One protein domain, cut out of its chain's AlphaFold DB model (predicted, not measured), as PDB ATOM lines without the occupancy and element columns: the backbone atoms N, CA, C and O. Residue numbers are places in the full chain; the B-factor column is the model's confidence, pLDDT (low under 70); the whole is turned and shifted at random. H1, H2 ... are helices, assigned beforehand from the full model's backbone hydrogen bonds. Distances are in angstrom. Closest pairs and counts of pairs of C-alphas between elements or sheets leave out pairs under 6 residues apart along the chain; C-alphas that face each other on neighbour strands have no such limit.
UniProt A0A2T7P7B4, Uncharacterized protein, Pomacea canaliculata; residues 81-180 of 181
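AT A GLANCE: This is residues 81 to 180 of the 181 residues of an uncharacterized protein of Pomacea canaliculata (UniProt A0A2T7P7B4). One long helix, H5, runs through the core, with H2 and H3 packed on it at shallow tilts, all three running the same way and their centres making a triangle. H4 packs steeply on H3, and tiny H1 touches H5 near its first residues; the long unnamed link 92 to 109 lies far out from the core. The printed part has 100 residues, with five named helices in the order H1 to H5 and no named strand: all helix. It is compact and rounded, with a radius of gyration of the C-alphas of 12.8 A and spans of 32 by 28 by 26 A.

IN THESE COORDINATES: Begin at Asp 81; H1 is residues 88 to 91, 5.0 A long, from C-alpha 88 at (-33.386, 20.999, 27.760). H2 is residues 110 to 123, 20.2 A. H3 is residues 136 to 148, 17.9 A. H4 is residues 154 to 163, 14.0 A. H5 is residues 165 to 179, 21.1 A, ending at C-alpha 179, (-23.523, 28.953, 40.690).

HOW THE PARTS SIT: Start at the hub, H5. It touches H2, closest C-alphas Val 120 and His 173, 6.1 A, at a shallow tilt of 32 degrees. It touches H3, closest C-alphas Val 144 and Met 172, 6.4 A, at 28 degrees, also shallow. With residues 167 to 170 alone it only just touches H1, with 3 pairs of C-alphas within 8 A, the closest Ser 89 and Cys 167, 6.3 A. H3, with residues 137 to 142 alone, touches H4: closest C-alphas Pro 138 and Cys 158, 5.1 A, a steep tilt of 56 degrees, opposite ways. H2 and H4 are apart. Every O i to N i+4 pair is within hydrogen-bond range in H2, H3, H4 and H5; H1 is too short for one.

THE WHOLE: The farthest C-alphas, Gln 95 and Leu 133, are 35.1 A apart. The printed part has no cut. The links H1 to H2 and H2 to H3 are long. Mean pLDDT of the printed part is 74.8; look for values under 70 at residues 88 to 112.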
ATOM      1  N   ASP A  81     -25.905  33.036  26.292       75.56
ATOM      2  CA  ASP A  81     -27.235  33.466  25.864       75.56
ATOM      3  C   ASP A  81     -28.319  33.045  26.864       75.56
ATOM      4  O   ASP A  81     -28.308  31.948  27.422       75.56
ATOM      5  N   TRP A  82     -29.321  33.905  27.054       74.69
ATOM      6  CA  TRP A  82     -30.443  33.663  27.971       74.69
ATOM      7  C   TRP A  82     -31.273  32.407  27.667       74.69
ATOM      8  O   TRP A  82     -31.949  31.880  28.559       74.69
ATOM      9  N   SER A  83     -31.255  31.944  26.417       73.56
ATOM     10  CA  SER A  83     -32.004  30.776  25.954       73.56
ATOM     11  C   SER A  83     -31.230  29.468  26.093       73.56
ATOM     12  O   SER A  83     -31.817  28.407  25.868       73.56
ATOM     13  N   THR A  84     -29.940  29.515  26.443       73.12
ATOM     14  CA  THR A  84     -29.134  28.306  26.629       73.12
ATOM     15  C   THR A  84     -29.788  27.426  27.686       73.12
ATOM     16  O   THR A  84     -30.167  27.888  28.760       73.12
ATOM     17  N   ASP A  85     -29.990  26.160  27.338       70.00
ATOM     18  CA  ASP A  85     -30.576  25.135  28.196       70.00
ATOM     19  C   ASP A  85     -32.031  25.341  28.636       70.00
ATOM     20  O   ASP A  85     -32.587  24.470  29.312       70.00
ATOM     21  N   LEU A  86     -32.698  26.416  28.202       75.19
ATOM     22  CA  LEU A  86     -34.097  26.699  28.537       75.19
ATOM     23  C   LEU A  86     -35.027  25.550  28.122       75.19
ATOM     24  O   LEU A  86     -35.925  25.176  28.872       75.19
ATOM     25  N   PHE A  87     -34.779  24.961  26.951       72.62
ATOM     26  CA  PHE A  87     -35.587  23.870  26.409       72.62
ATOM     27  C   PHE A  87     -35.014  22.482  26.684       72.62
ATOM     28  O   PHE A  87     -35.616  21.514  26.242       72.62
ATOM     29  N   LEU A  88     -33.920  22.334  27.442       66.88
ATOM     30  CA  LEU A  88     -33.386  20.999  27.760       66.88
ATOM     31  C   LEU A  88     -34.406  20.116  28.485       66.88
ATOM     32  O   LEU A  88     -34.411  18.908  28.291       66.88
ATOM     33  N   SER A  89     -35.310  20.704  29.273       62.75
ATOM     34  CA  SER A  89     -36.416  19.958  29.879       62.75
ATOM     35  C   SER A  89     -37.456  19.478  28.857       62.75
ATOM     36  O   SER A  89     -38.245  18.599  29.164       62.75
ATOM     37  N   VAL A  90     -37.487  20.066  27.660       59.59
ATOM     38  CA  VAL A  90     -38.429  19.763  26.567       59.59
ATOM     39  C   VAL A  90     -37.786  18.876  25.494       59.59
ATOM     40  O   VAL A  90     -38.465  18.041  24.906       59.59
ATOM     41  N   THR A  91     -36.487  19.043  25.235       55.50
ATOM     42  CA  THR A  91     -35.739  18.354  24.168       55.50
ATOM     43  C   THR A  91     -34.769  17.289  24.690       55.50
ATOM     44  O   THR A  91     -34.089  16.647  23.892       55.50
ATOM     45  N   GLY A  92     -34.653  17.125  26.011       55.31
ATOM     46  CA  GLY A  92     -33.774  16.149  26.653       55.31
ATOM     47  C   GLY A  92     -34.236  14.702  26.460       55.31
ATOM     48  O   GLY A  92     -35.421  14.415  26.308       55.31
ATOM     49  N   ASN A  93     -33.276  13.775  26.471       49.00
ATOM     50  CA  ASN A  93     -33.540  12.342  26.357       49.00
ATOM     51  C   ASN A  93     -34.354  11.853  27.583       49.00
ATOM     52  O   ASN A  93     -33.934  12.121  28.709       49.00
ATOM     53  N   PRO A  94     -35.459  11.093  27.423       52.16
ATOM     54  CA  PRO A  94     -36.346  10.703  28.534       52.16
ATOM     55  C   PRO A  94     -35.719   9.798  29.610       52.16
ATOM     56  O   PRO A  94     -36.379   9.473  30.595       52.16
ATOM     57  N   GLN A  95     -34.490   9.316  29.410       44.50
ATOM     58  CA  GLN A  95     -33.926   8.219  30.201       44.50
ATOM     59  C   GLN A  95     -33.079   8.660  31.409       44.50
ATOM     60  O   GLN A  95     -32.854   7.855  32.313       44.50
ATOM     61  N   GLU A  96     -32.659   9.923  31.500       47.22
ATOM     62  CA  GLU A  96     -31.976  10.442  32.691       47.22
ATOM     63  C   GLU A  96     -32.961  11.172  33.598       47.22
ATOM     64  O   GLU A  96     -33.036  12.391  33.555       47.22
ATOM     65  N   LYS A  97     -33.744  10.408  34.378       40.50
ATOM     66  CA  LYS A  97     -34.434  10.763  35.645       40.50
ATOM     67  C   LYS A  97     -34.784  12.248  35.903       40.50
ATOM     68  O   LYS A  97     -34.752  12.698  37.046       40.50
ATOM     69  N   SER A  98     -35.168  13.008  34.885       49.44
ATOM     70  CA  SER A  98     -35.659  14.366  35.037       49.44
ATOM     71  C   SER A  98     -37.142  14.251  35.294       49.44
ATOM     72  O   SER A  98     -37.929  13.898  34.424       49.44
ATOM     73  N   PHE A  99     -37.500  14.544  36.533       49.81
ATOM     74  CA  PHE A  99     -38.843  14.627  37.096       49.81
ATOM     75  C   PHE A  99     -39.814  15.555  36.320       49.81
ATOM     76  O   PHE A  99     -40.949  15.750  36.734       49.81
ATOM     77  N   PHE A 100     -39.420  16.135  35.183       50.38
ATOM     78  CA  PHE A 100     -40.142  17.217  34.533       50.38
ATOM     79  C   PHE A 100     -40.446  16.927  33.062       50.38
ATOM     80  O   PHE A 100     -39.587  16.512  32.296       50.38
ATOM     81  N   VAL A 101     -41.672  17.298  32.688       52.88
ATOM     82  CA  VAL A 101     -42.208  17.432  31.323       52.88
ATOM     83  C   VAL A 101     -42.798  16.156  30.713       52.88
ATOM     84  O   VAL A 101     -42.419  15.678  29.654       52.88
ATOM     85  N   ASN A 102     -43.896  15.705  31.314       49.34
ATOM     86  CA  ASN A 102     -45.079  15.408  30.511       49.34
ATOM     87  C   ASN A 102     -46.105  16.507  30.799       49.34
ATOM     88  O   ASN A 102     -46.449  16.724  31.959       49.34
ATOM     89  N   ALA A 103     -46.620  17.191  29.775       49.12
ATOM     90  CA  ALA A 103     -47.612  18.267  29.939       49.12
ATOM     91  C   ALA A 103     -48.877  17.819  30.710       49.12
ATOM     92  O   ALA A 103     -49.551  18.637  31.327       49.12
ATOM     93  N   LYS A 104     -49.163  16.507  30.733       44.59
ATOM     94  CA  LYS A 104     -50.224  15.897  31.552       44.59
ATOM     95  C   LYS A 104     -49.839  15.671  33.022       44.59
ATOM     96  O   LYS A 104     -50.711  15.738  33.878       44.59
ATOM     97  N   GLN A 105     -48.560  15.448  33.322       49.44
ATOM     98  CA  GLN A 105     -48.057  15.273  34.692       49.44
ATOM     99  C   GLN A 105     -47.795  16.628  35.377       49.44
ATOM    100  O   GLN A 105     -48.019  16.771  36.574       49.44
ATOM    101  N   ALA A 106     -47.447  17.658  34.596       48.69
ATOM    102  CA  ALA A 106     -47.226  19.030  35.060       48.69
ATOM    103  C   ALA A 106     -48.442  19.664  35.766       48.69
ATOM    104  O   ALA A 106     -48.274  20.545  36.604       48.69
ATOM    105  N   PHE A 107     -49.662  19.208  35.457       43.12
ATOM    106  CA  PHE A 107     -50.885  19.667  36.125       43.12
ATOM    107  C   PHE A 107     -51.107  19.010  37.495       43.12
ATOM    108  O   PHE A 107     -51.613  19.663  38.404       43.12
ATOM    109  N   HIS A 108     -50.702  17.748  37.669       44.41
ATOM    110  CA  HIS A 108     -50.770  17.057  38.961       44.41
ATOM    111  C   HIS A 108     -49.631  17.508  39.897       44.41
ATOM    112  O   HIS A 108     -49.799  17.567  41.110       44.41
ATOM    113  N   ASP A 109     -48.514  17.939  39.306       46.16
ATOM    114  CA  ASP A 109     -47.356  18.550  39.962       46.16
ATOM    115  C   ASP A 109     -47.424  20.090  40.004       46.16
ATOM    116  O   ASP A 109     -46.401  20.759  40.168       46.16
ATOM    117  N   CYS A 110     -48.618  20.689  39.889       46.81
ATOM    118  CA  CYS A 110     -48.789  22.138  40.043       46.81
ATOM    119  C   CYS A 110     -48.242  22.609  41.406       46.81
ATOM    120  O   CYS A 110     -47.558  23.627  41.485       46.81
ATOM    121  N   GLY A 111     -48.397  21.796  42.461       55.28
ATOM    122  CA  GLY A 111     -47.734  22.032  43.747       55.28
ATOM    123  C   GLY A 111     -46.202  22.049  43.650       55.28
ATOM    124  O   GLY A 111     -45.559  22.856  44.310       55.28
ATOM    125  N   CYS A 112     -45.604  21.233  42.785       68.44
ATOM    126  CA  CYS A 112     -44.158  21.044  42.685       68.44
ATOM    127  C   CYS A 112     -43.456  22.190  41.951       68.44
ATOM    128  O   CYS A 112     -42.370  22.578  42.366       68.44
ATOM    129  N   VAL A 113     -44.048  22.770  40.900       73.25
ATOM    130  CA  VAL A 113     -43.396  23.880  40.175       73.25
ATOM    131  C   VAL A 113     -43.473  25.183  40.985       73.25
ATOM    132  O   VAL A 113     -42.487  25.912  41.071       73.25
ATOM    133  N   TRP A 114     -44.588  25.433  41.684       77.50
ATOM    134  CA  TRP A 114     -44.677  26.516  42.674       77.50
ATOM    135  C   TRP A 114     -43.729  26.303  43.852       77.50
ATOM    136  O   TRP A 114     -43.009  27.232  44.213       77.50
ATOM    137  N   CYS A 115     -43.640  25.086  44.396       81.75
ATOM    138  CA  CYS A 115     -42.653  24.766  45.430       81.75
ATOM    139  C   CYS A 115     -41.216  24.946  44.928       81.75
ATOM    140  O   CYS A 115     -40.383  25.472  45.660       81.75
ATOM    141  N   MET A 116     -40.926  24.570  43.681       80.31
ATOM    142  CA  MET A 116     -39.612  24.766  43.070       80.31
ATOM    143  C   MET A 116     -39.295  26.254  42.920       80.31
ATOM    144  O   MET A 116     -38.191  26.683  43.234       80.31
ATOM    145  N   MET A 117     -40.272  27.071  42.527       84.62
ATOM    146  CA  MET A 117     -40.107  28.520  42.471       84.62
ATOM    147  C   MET A 117     -39.875  29.131  43.862       84.62
ATOM    148  O   MET A 117     -39.020  30.000  44.018       84.62
ATOM    149  N   CYS A 118     -40.577  28.647  44.891       83.81
ATOM    150  CA  CYS A 118     -40.328  29.037  46.281       83.81
ATOM    151  C   CYS A 118     -38.926  28.607  46.732       83.81
ATOM    152  O   CYS A 118     -38.235  29.365  47.405       83.81
ATOM    153  N   HIS A 119     -38.472  27.420  46.330       84.25
ATOM    154  CA  HIS A 119     -37.131  26.921  46.624       84.25
ATOM    155  C   HIS A 119     -36.045  27.780  45.960       84.25
ATOM    156  O   HIS A 119     -35.085  28.175  46.617       84.25
ATOM    157  N   VAL A 120     -36.235  28.147  44.691       86.19
ATOM    158  CA  VAL A 120     -35.384  29.096  43.955       86.19
ATOM    159  C   VAL A 120     -35.353  30.455  44.663       86.19
ATOM    160  O   VAL A 120     -34.271  30.976  44.931       86.19
ATOM    161  N   ALA A 121     -36.512  31.006  45.036       86.81
ATOM    162  CA  ALA A 121     -36.606  32.273  45.764       86.81
ATOM    163  C   ALA A 121     -35.868  32.215  47.114       86.81
ATOM    164  O   ALA A 121     -35.089  33.112  47.428       86.81
ATOM    165  N   ARG A 122     -36.021  31.117  47.868       85.00
ATOM    166  CA  ARG A 122     -35.300  30.880  49.129       85.00
ATOM    167  C   ARG A 122     -33.789  30.841  48.940       85.00
ATOM    168  O   ARG A 122     -33.075  31.454  49.727       85.00
ATOM    169  N   ARG A 123     -33.298  30.146  47.908       84.56
ATOM    170  CA  ARG A 123     -31.858  30.085  47.590       84.56
ATOM    171  C   ARG A 123     -31.312  31.463  47.215       84.56
ATOM    172  O   ARG A 123     -30.211  31.818  47.608       84.56
ATOM    173  N   LEU A 124     -32.120  32.295  46.560       84.81
ATOM    174  CA  LEU A 124     -31.788  33.692  46.265       84.81
ATOM    175  C   LEU A 124     -31.907  34.643  47.471       84.81
ATOM    176  O   LEU A 124     -31.574  35.825  47.338       84.81
ATOM    177  N   GLY A 125     -32.389  34.169  48.623       85.00
ATOM    178  CA  GLY A 125     -32.643  34.989  49.811       85.00
ATOM    179  C   GLY A 125     -33.889  35.879  49.719       85.00
ATOM    180  O   GLY A 125     -34.016  36.813  50.506       85.00
ATOM    181  N   ASP A 126     -34.791  35.618  48.769       86.00
ATOM    182  CA  ASP A 126     -36.080  36.304  48.662       86.00
ATOM    183  C   ASP A 126     -37.141  35.637  49.547       86.00
ATOM    184  O   ASP A 126     -37.021  34.479  49.954       86.00
ATOM    185  N   ALA A 127     -38.212  36.373  49.847       83.06
ATOM    186  CA  ALA A 127     -39.304  35.836  50.644       83.06
ATOM    187  C   ALA A 127     -40.044  34.712  49.901       83.06
ATOM    188  O   ALA A 127     -40.348  34.827  48.715       83.06
ATOM    189  N   GLU A 128     -40.404  33.643  50.615       75.56
ATOM    190  CA  GLU A 128     -41.010  32.436  50.025       75.56
ATOM    191  C   GLU A 128     -42.362  32.700  49.350       75.56
ATOM    192  O   GLU A 128     -42.790  31.925  48.503       75.56
ATOM    193  N   TYR A 129     -43.029  33.801  49.707       74.56
ATOM    194  CA  TYR A 129     -44.312  34.187  49.131       74.56
ATOM    195  C   TYR A 129     -44.190  35.028  47.853       74.56
ATOM    196  O   TYR A 129     -45.205  35.268  47.199       74.56
ATOM    197  N   LEU A 130     -42.983  35.479  47.476       75.75
ATOM    198  CA  LEU A 130     -42.792  36.272  46.256       75.75
ATOM    199  C   LEU A 130     -43.417  35.611  45.021       75.75
ATOM    200  O   LEU A 130     -44.099  36.315  44.284       75.75
ATOM    201  N   PRO A 131     -43.267  34.294  44.788       70.81
ATOM    202  CA  PRO A 131     -43.821  33.633  43.611       70.81
ATOM    203  C   PRO A 131     -45.337  33.790  43.431       70.81
ATOM    204  O   PRO A 131     -45.808  33.713  42.305       70.81
ATOM    205  N   PHE A 132     -46.107  34.046  44.495       73.44
ATOM    206  CA  PHE A 132     -47.563  34.216  44.398       73.44
ATOM    207  C   PHE A 132     -47.986  35.594  43.875       73.44
ATOM    208  O   PHE A 132     -49.138  35.782  43.486       73.44
ATOM    209  N   LEU A 133     -47.076  36.566  43.875       80.94
ATOM    210  CA  LEU A 133     -47.347  37.903  43.370       80.94
ATOM    211  C   LEU A 133     -47.210  37.935  41.840       80.94
ATOM    212  O   LEU A 133     -46.280  37.351  41.280       80.94
ATOM    213  N   PRO A 134     -48.093  38.655  41.130       74.62
ATOM    214  CA  PRO A 134     -47.923  38.854  39.700       74.62
ATOM    215  C   PRO A 134     -46.581  39.548  39.419       74.62
ATOM    216  O   PRO A 134     -46.123  40.385  40.195       74.62
ATOM    217  N   CYS A 135     -45.957  39.211  38.290       79.38
ATOM    218  CA  CYS A 135     -44.665  39.748  37.829       79.38
ATOM    219  C   CYS A 135     -43.409  39.318  38.612       79.38
ATOM    220  O   CYS A 135     -42.298  39.617  38.170       79.38
ATOM    221  N   THR A 136     -43.522  38.567  39.709       84.69
ATOM    222  CA  THR A 136     -42.328  38.113  40.445       84.69
ATOM    223  C   THR A 136     -41.593  36.978  39.750       84.69
ATOM    224  O   THR A 136     -40.378  36.888  39.878       84.69
ATOM    225  N   GLY A 137     -42.285  36.164  38.951       86.00
ATOM    226  CA  GLY A 137     -41.664  35.170  38.069       86.00
ATOM    227  C   GLY A 137     -40.525  35.757  37.222       86.00
ATOM    228  O   GLY A 137     -39.378  35.325  37.365       86.00
ATOM    229  N   PRO A 138     -40.814  36.772  36.386       88.75
ATOM    230  CA  PRO A 138     -39.794  37.496  35.635       88.75
ATOM    231  C   PRO A 138     -38.717  38.135  36.519       88.75
ATOM    232  O   PRO A 138     -37.546  38.086  36.161       88.75
ATOM    233  N   ALA A 139     -39.078  38.701  37.676       88.94
ATOM    234  CA  ALA A 139     -38.118  39.356  38.569       88.94
ATOM    235  C   ALA A 139     -37.110  38.372  39.190       88.94
ATOM    236  O   ALA A 139     -35.909  38.641  39.213       88.94
ATOM    237  N   VAL A 140     -37.578  37.208  39.643       89.56
ATOM    238  CA  VAL A 140     -36.721  36.136  40.166       89.56
ATOM    239  C   VAL A 140     -35.810  35.613  39.059       89.56
ATOM    240  O   VAL A 140     -34.610  35.457  39.271       89.56
ATOM    241  N   ARG A 141     -36.340  35.429  37.845       88.88
ATOM    242  CA  ARG A 141     -35.537  35.032  36.683       88.88
ATOM    243  C   ARG A 141     -34.463  36.057  36.344       88.88
ATOM    244  O   ARG A 141     -33.307  35.685  36.161       88.88
ATOM    245  N   PHE A 142     -34.823  37.332  36.312       89.50
ATOM    246  CA  PHE A 142     -33.890  38.429  36.095       89.50
ATOM    247  C   PHE A 142     -32.769  38.418  37.138       89.50
ATOM    248  O   PHE A 142     -31.595  38.502  36.782       89.50
ATOM    249  N   LYS A 143     -33.110  38.213  38.414       89.12
ATOM    250  CA  LYS A 143     -32.130  38.080  39.495       89.12
ATOM    251  C   LYS A 143     -31.196  36.885  39.282       89.12
ATOM    252  O   LYS A 143     -29.986  37.058  39.385       89.12
ATOM    253  N   VAL A 144     -31.713  35.709  38.915       89.06
ATOM    254  CA  VAL A 144     -30.875  34.542  38.568       89.06
ATOM    255  C   VAL A 144     -29.922  34.871  37.420       89.06
ATOM    256  O   VAL A 144     -28.751  34.516  37.493       89.06
ATOM    257  N   ARG A 145     -30.376  35.593  36.388       88.25
ATOM    258  CA  ARG A 145     -29.513  35.999  35.268       88.25
ATOM    259  C   ARG A 145     -28.420  36.969  35.689       88.25
ATOM    260  O   ARG A 145     -27.285  36.801  35.260       88.25
ATOM    261  N   ILE A 146     -28.737  37.938  36.546       86.75
ATOM    262  CA  ILE A 146     -27.746  38.858  37.113       86.75
ATOM    263  C   ILE A 146     -26.681  38.075  37.884       86.75
ATOM    264  O   ILE A 146     -25.490  38.284  37.669       86.75
ATOM    265  N   VAL A 147     -27.101  37.150  38.751       86.06
ATOM    266  CA  VAL A 147     -26.187  36.355  39.582       86.06
ATOM    267  C   VAL A 147     -25.381  35.352  38.740       86.06
ATOM    268  O   VAL A 147     -24.204  35.134  39.011       86.06
ATOM    269  N   GLY A 148     -25.981  34.779  37.696       81.56
ATOM    270  CA  GLY A 148     -25.352  33.818  36.783       81.56
ATOM    271  C   GLY A 148     -24.572  34.432  35.616       81.56
ATOM    272  O   GLY A 148     -24.028  33.686  34.798       81.56
ATOM    273  N   GLY A 149     -24.536  35.765  35.507       80.12
ATOM    274  CA  GLY A 149     -23.890  36.480  34.402       80.12
ATOM    275  C   GLY A 149     -24.533  36.216  33.033       80.12
ATOM    276  O   GLY A 149     -23.839  36.191  32.030       80.12
ATOM    277  N   ILE A 150     -25.838  35.959  32.960       81.12
ATOM    278  CA  ILE A 150     -26.523  35.573  31.718       81.12
ATOM    279  C   ILE A 150     -27.046  36.817  30.986       81.12
ATOM    280  O   ILE A 150     -27.856  37.579  31.526       81.12
ATOM    281  N   THR A 151     -26.655  36.995  29.721       81.25
ATOM    282  CA  THR A 151     -27.054  38.162  28.916       81.25
ATOM    283  C   THR A 151     -28.458  37.980  28.329       81.25
ATOM    284  O   THR A 151     -28.751  36.972  27.692       81.25
ATOM    285  N   GLY A 152     -29.346  38.962  28.518       81.81
ATOM    286  CA  GLY A 152     -30.713  38.942  27.977       81.81
ATOM    287  C   GLY A 152     -31.577  40.120  28.438       81.81
ATOM    288  O   GLY A 152     -31.183  40.879  29.326       81.81
ATOM    289  N   SER A 153     -32.778  40.259  27.872       84.44
ATOM    290  CA  SER A 153     -33.715  41.350  28.181       84.44
ATOM    291  C   SER A 153     -34.801  40.935  29.182       84.44
ATOM    292  O   SER A 153     -35.169  39.764  29.273       84.44
ATOM    293  N   LEU A 154     -35.349  41.907  29.922       85.56
ATOM    294  CA  LEU A 154     -36.491  41.678  30.821       85.56
ATOM    295  C   LEU A 154     -37.731  41.201  30.048       85.56
ATOM    296  O   LEU A 154     -38.473  40.355  30.532       85.56
ATOM    297  N   LEU A 155     -37.921  41.693  28.820       86.69
ATOM    298  CA  LEU A 155     -39.010  41.254  27.947       86.69
ATOM    299  C   LEU A 155     -38.916  39.759  27.634       86.69
ATOM    300  O   LEU A 155     -39.924  39.062  27.715       86.69
ATOM    301  N   ASN A 156     -37.715  39.247  27.350       85.06
ATOM    302  CA  ASN A 156     -37.522  37.814  27.127       85.06
ATOM    303  C   ASN A 156     -37.846  37.010  28.390       85.06
ATOM    304  O   ASN A 156     -38.489  35.970  28.295       85.06
ATOM    305  N   ASP A 157     -37.491  37.505  29.577       88.00
ATOM    306  CA  ASP A 157     -37.876  36.846  30.830       88.00
ATOM    307  C   ASP A 157     -39.386  36.828  31.037       88.00
ATOM    308  O   ASP A 157     -39.926  35.789  31.414       88.00
ATOM    309  N   CYS A 158     -40.073  37.941  30.767       86.38
ATOM    310  CA  CYS A 158     -41.529  38.029  30.831       86.38
ATOM    311  C   CYS A 158     -42.192  37.051  29.860       86.38
ATOM    312  O   CYS A 158     -43.086  36.308  30.259       86.38
ATOM    313  N   LEU A 159     -41.731  37.003  28.611       87.31
ATOM    314  CA  LEU A 159     -42.253  36.083  27.605       87.31
ATOM    315  C   LEU A 159     -42.024  34.632  28.015       87.31
ATOM    316  O   LEU A 159     -42.940  33.827  27.968       87.31
ATOM    317  N   VAL A 160     -40.833  34.284  28.485       85.31
ATOM    318  CA  VAL A 160     -40.486  32.902  28.833       85.31
ATOM    319  C   VAL A 160     -41.232  32.432  30.071       85.31
ATOM    320  O   VAL A 160     -41.772  31.328  30.083       85.31
ATOM    321  N   THR A 161     -41.323  33.284  31.091       84.50
ATOM    322  CA  THR A 161     -42.117  32.990  32.289       84.50
ATOM    323  C   THR A 161     -43.618  32.957  31.999       84.50
ATOM    324  O   THR A 161     -44.327  32.232  32.684       84.50
ATOM    325  N   SER A 162     -44.108  33.644  30.962       82.50
ATOM    326  CA  SER A 162     -45.523  33.584  30.557       82.50
ATOM    327  C   SER A 162     -45.836  32.409  29.619       82.50
ATOM    328  O   SER A 162     -46.896  31.802  29.725       82.50
ATOM    329  N   CYS A 163     -44.923  32.072  28.704       82.56
ATOM    330  CA  CYS A 163     -45.143  31.092  27.636       82.56
ATOM    331  C   CYS A 163     -44.695  29.670  28.007       82.56
ATOM    332  O   CYS A 163     -45.351  28.710  27.614       82.56
ATOM    333  N   CYS A 164     -43.600  29.506  28.758       81.00
ATOM    334  CA  CYS A 164     -43.211  28.219  29.345       81.00
ATOM    335  C   CYS A 164     -42.662  28.409  30.762       81.00
ATOM    336  O   CYS A 164     -41.461  28.275  31.021       81.00
ATOM    337  N   TRP A 165     -43.570  28.676  31.701       80.81
ATOM    338  CA  TRP A 165     -43.220  28.845  33.107       80.81
ATOM    339  C   TRP A 165     -42.426  27.659  33.697       80.81
ATOM    340  O   TRP A 165     -41.376  27.901  34.293       80.81
ATOM    341  N   PRO A 166     -42.796  26.377  33.470       81.31
ATOM    342  CA  PRO A 166     -42.036  25.252  34.021       81.31
ATOM    343  C   PRO A 166     -40.606  25.165  33.475       81.31
ATOM    344  O   PRO A 166     -39.672  24.937  34.240       81.31
ATOM    345  N   CYS A 167     -40.413  25.408  32.171       82.00
ATOM    346  CA  CYS A 167     -39.084  25.447  31.555       82.00
ATOM    347  C   CYS A 167     -38.209  26.518  32.220       82.00
ATOM    348  O   CYS A 167     -37.050  26.276  32.563       82.00
ATOM    349  N   ALA A 168     -38.792  27.705  32.430       85.69
ATOM    350  CA  ALA A 168     -38.118  28.832  33.053       85.69
ATOM    351  C   ALA A 168     -37.639  28.481  34.468       85.69
ATOM    352  O   ALA A 168     -36.492  28.763  34.808       85.69
ATOM    353  N   VAL A 169     -38.493  27.837  35.271       86.81
ATOM    354  CA  VAL A 169     -38.182  27.433  36.652       86.81
ATOM    355  C   VAL A 169     -37.108  26.347  36.697       86.81
ATOM    356  O   VAL A 169     -36.157  26.465  37.468       86.81
ATOM    357  N   CYS A 170     -37.185  25.338  35.828       84.31
ATOM    358  CA  CYS A 170     -36.161  24.295  35.736       84.31
ATOM    359  C   CYS A 170     -34.798  24.843  35.292       84.31
ATOM    360  O   CYS A 170     -33.755  24.369  35.742       84.31
ATOM    361  N   GLN A 171     -34.777  25.834  34.396       86.56
ATOM    362  CA  GLN A 171     -33.541  26.527  34.034       86.56
ATOM    363  C   GLN A 171     -32.991  27.317  35.230       86.56
ATOM    364  O   GLN A 171     -31.818  27.173  35.551       86.56
ATOM    365  N   MET A 172     -33.836  28.084  35.931       87.88
ATOM    366  CA  MET A 172     -33.423  28.856  37.111       87.88
ATOM    367  C   MET A 172     -32.816  27.974  38.207       87.88
ATOM    368  O   MET A 172     -31.780  28.322  38.762       87.88
ATOM    369  N   HIS A 173     -33.429  26.822  38.488       86.19
ATOM    370  CA  HIS A 173     -32.913  25.867  39.469       86.19
ATOM    371  C   HIS A 173     -31.511  25.363  39.103       86.19
ATOM    372  O   HIS A 173     -30.607  25.407  39.931       86.19
ATOM    373  N   ARG A 174     -31.315  24.934  37.850       83.00
ATOM    374  CA  ARG A 174     -30.020  24.431  37.372       83.00
ATOM    375  C   ARG A 174     -28.941  25.503  37.379       83.00
ATOM    376  O   ARG A 174     -27.820  25.229  37.782       83.00
ATOM    377  N   GLU A 175     -29.275  26.726  36.976       84.69
ATOM    378  CA  GLU A 175     -28.321  27.836  37.037       84.69
ATOM    379  C   GLU A 175     -27.895  28.112  38.484       84.69
ATOM    380  O   GLU A 175     -26.709  28.281  38.739       84.69
ATOM    381  N   LEU A 176     -28.809  28.059  39.457       85.62
ATOM    382  CA  LEU A 176     -28.438  28.185  40.873       85.62
ATOM    383  C   LEU A 176     -27.538  27.043  41.362       85.62
ATOM    384  O   LEU A 176     -26.586  27.296  42.099       85.62
ATOM    385  N   GLU A 177     -27.781  25.805  40.925       83.69
ATOM    386  CA  GLU A 177     -26.892  24.673  41.218       83.69
ATOM    387  C   GLU A 177     -25.492  24.861  40.623       83.69
ATOM    388  O   GLU A 177     -24.505  24.585  41.302       83.69
ATOM    389  N   ILE A 178     -25.397  25.379  39.394       82.56
ATOM    390  CA  ILE A 178     -24.123  25.684  38.725       82.56
ATOM    391  C   ILE A 178     -23.375  26.809  39.457       82.56
ATOM    392  O   ILE A 178     -22.155  26.748  39.601       82.56
ATOM    393  N   ILE A 179     -24.095  27.827  39.936       84.69
ATOM    394  CA  ILE A 179     -23.523  28.953  40.690       84.69
ATOM    395  C   ILE A 179     -23.112  28.520  42.114       84.69
ATOM    396  O   ILE A 179     -22.221  29.125  42.711       84.69
ATOM    397  N   GLY A 180     -23.718  27.458  42.652       81.31
ATOM    398  CA  GLY A 180     -23.405  26.911  43.974       81.31
ATOM    399  C   GLY A 180     -24.053  27.671  45.137       81.31
ATOM    400  O   GLY A 180     -23.479  27.714  46.227       81.31
TER     401      GLY A 180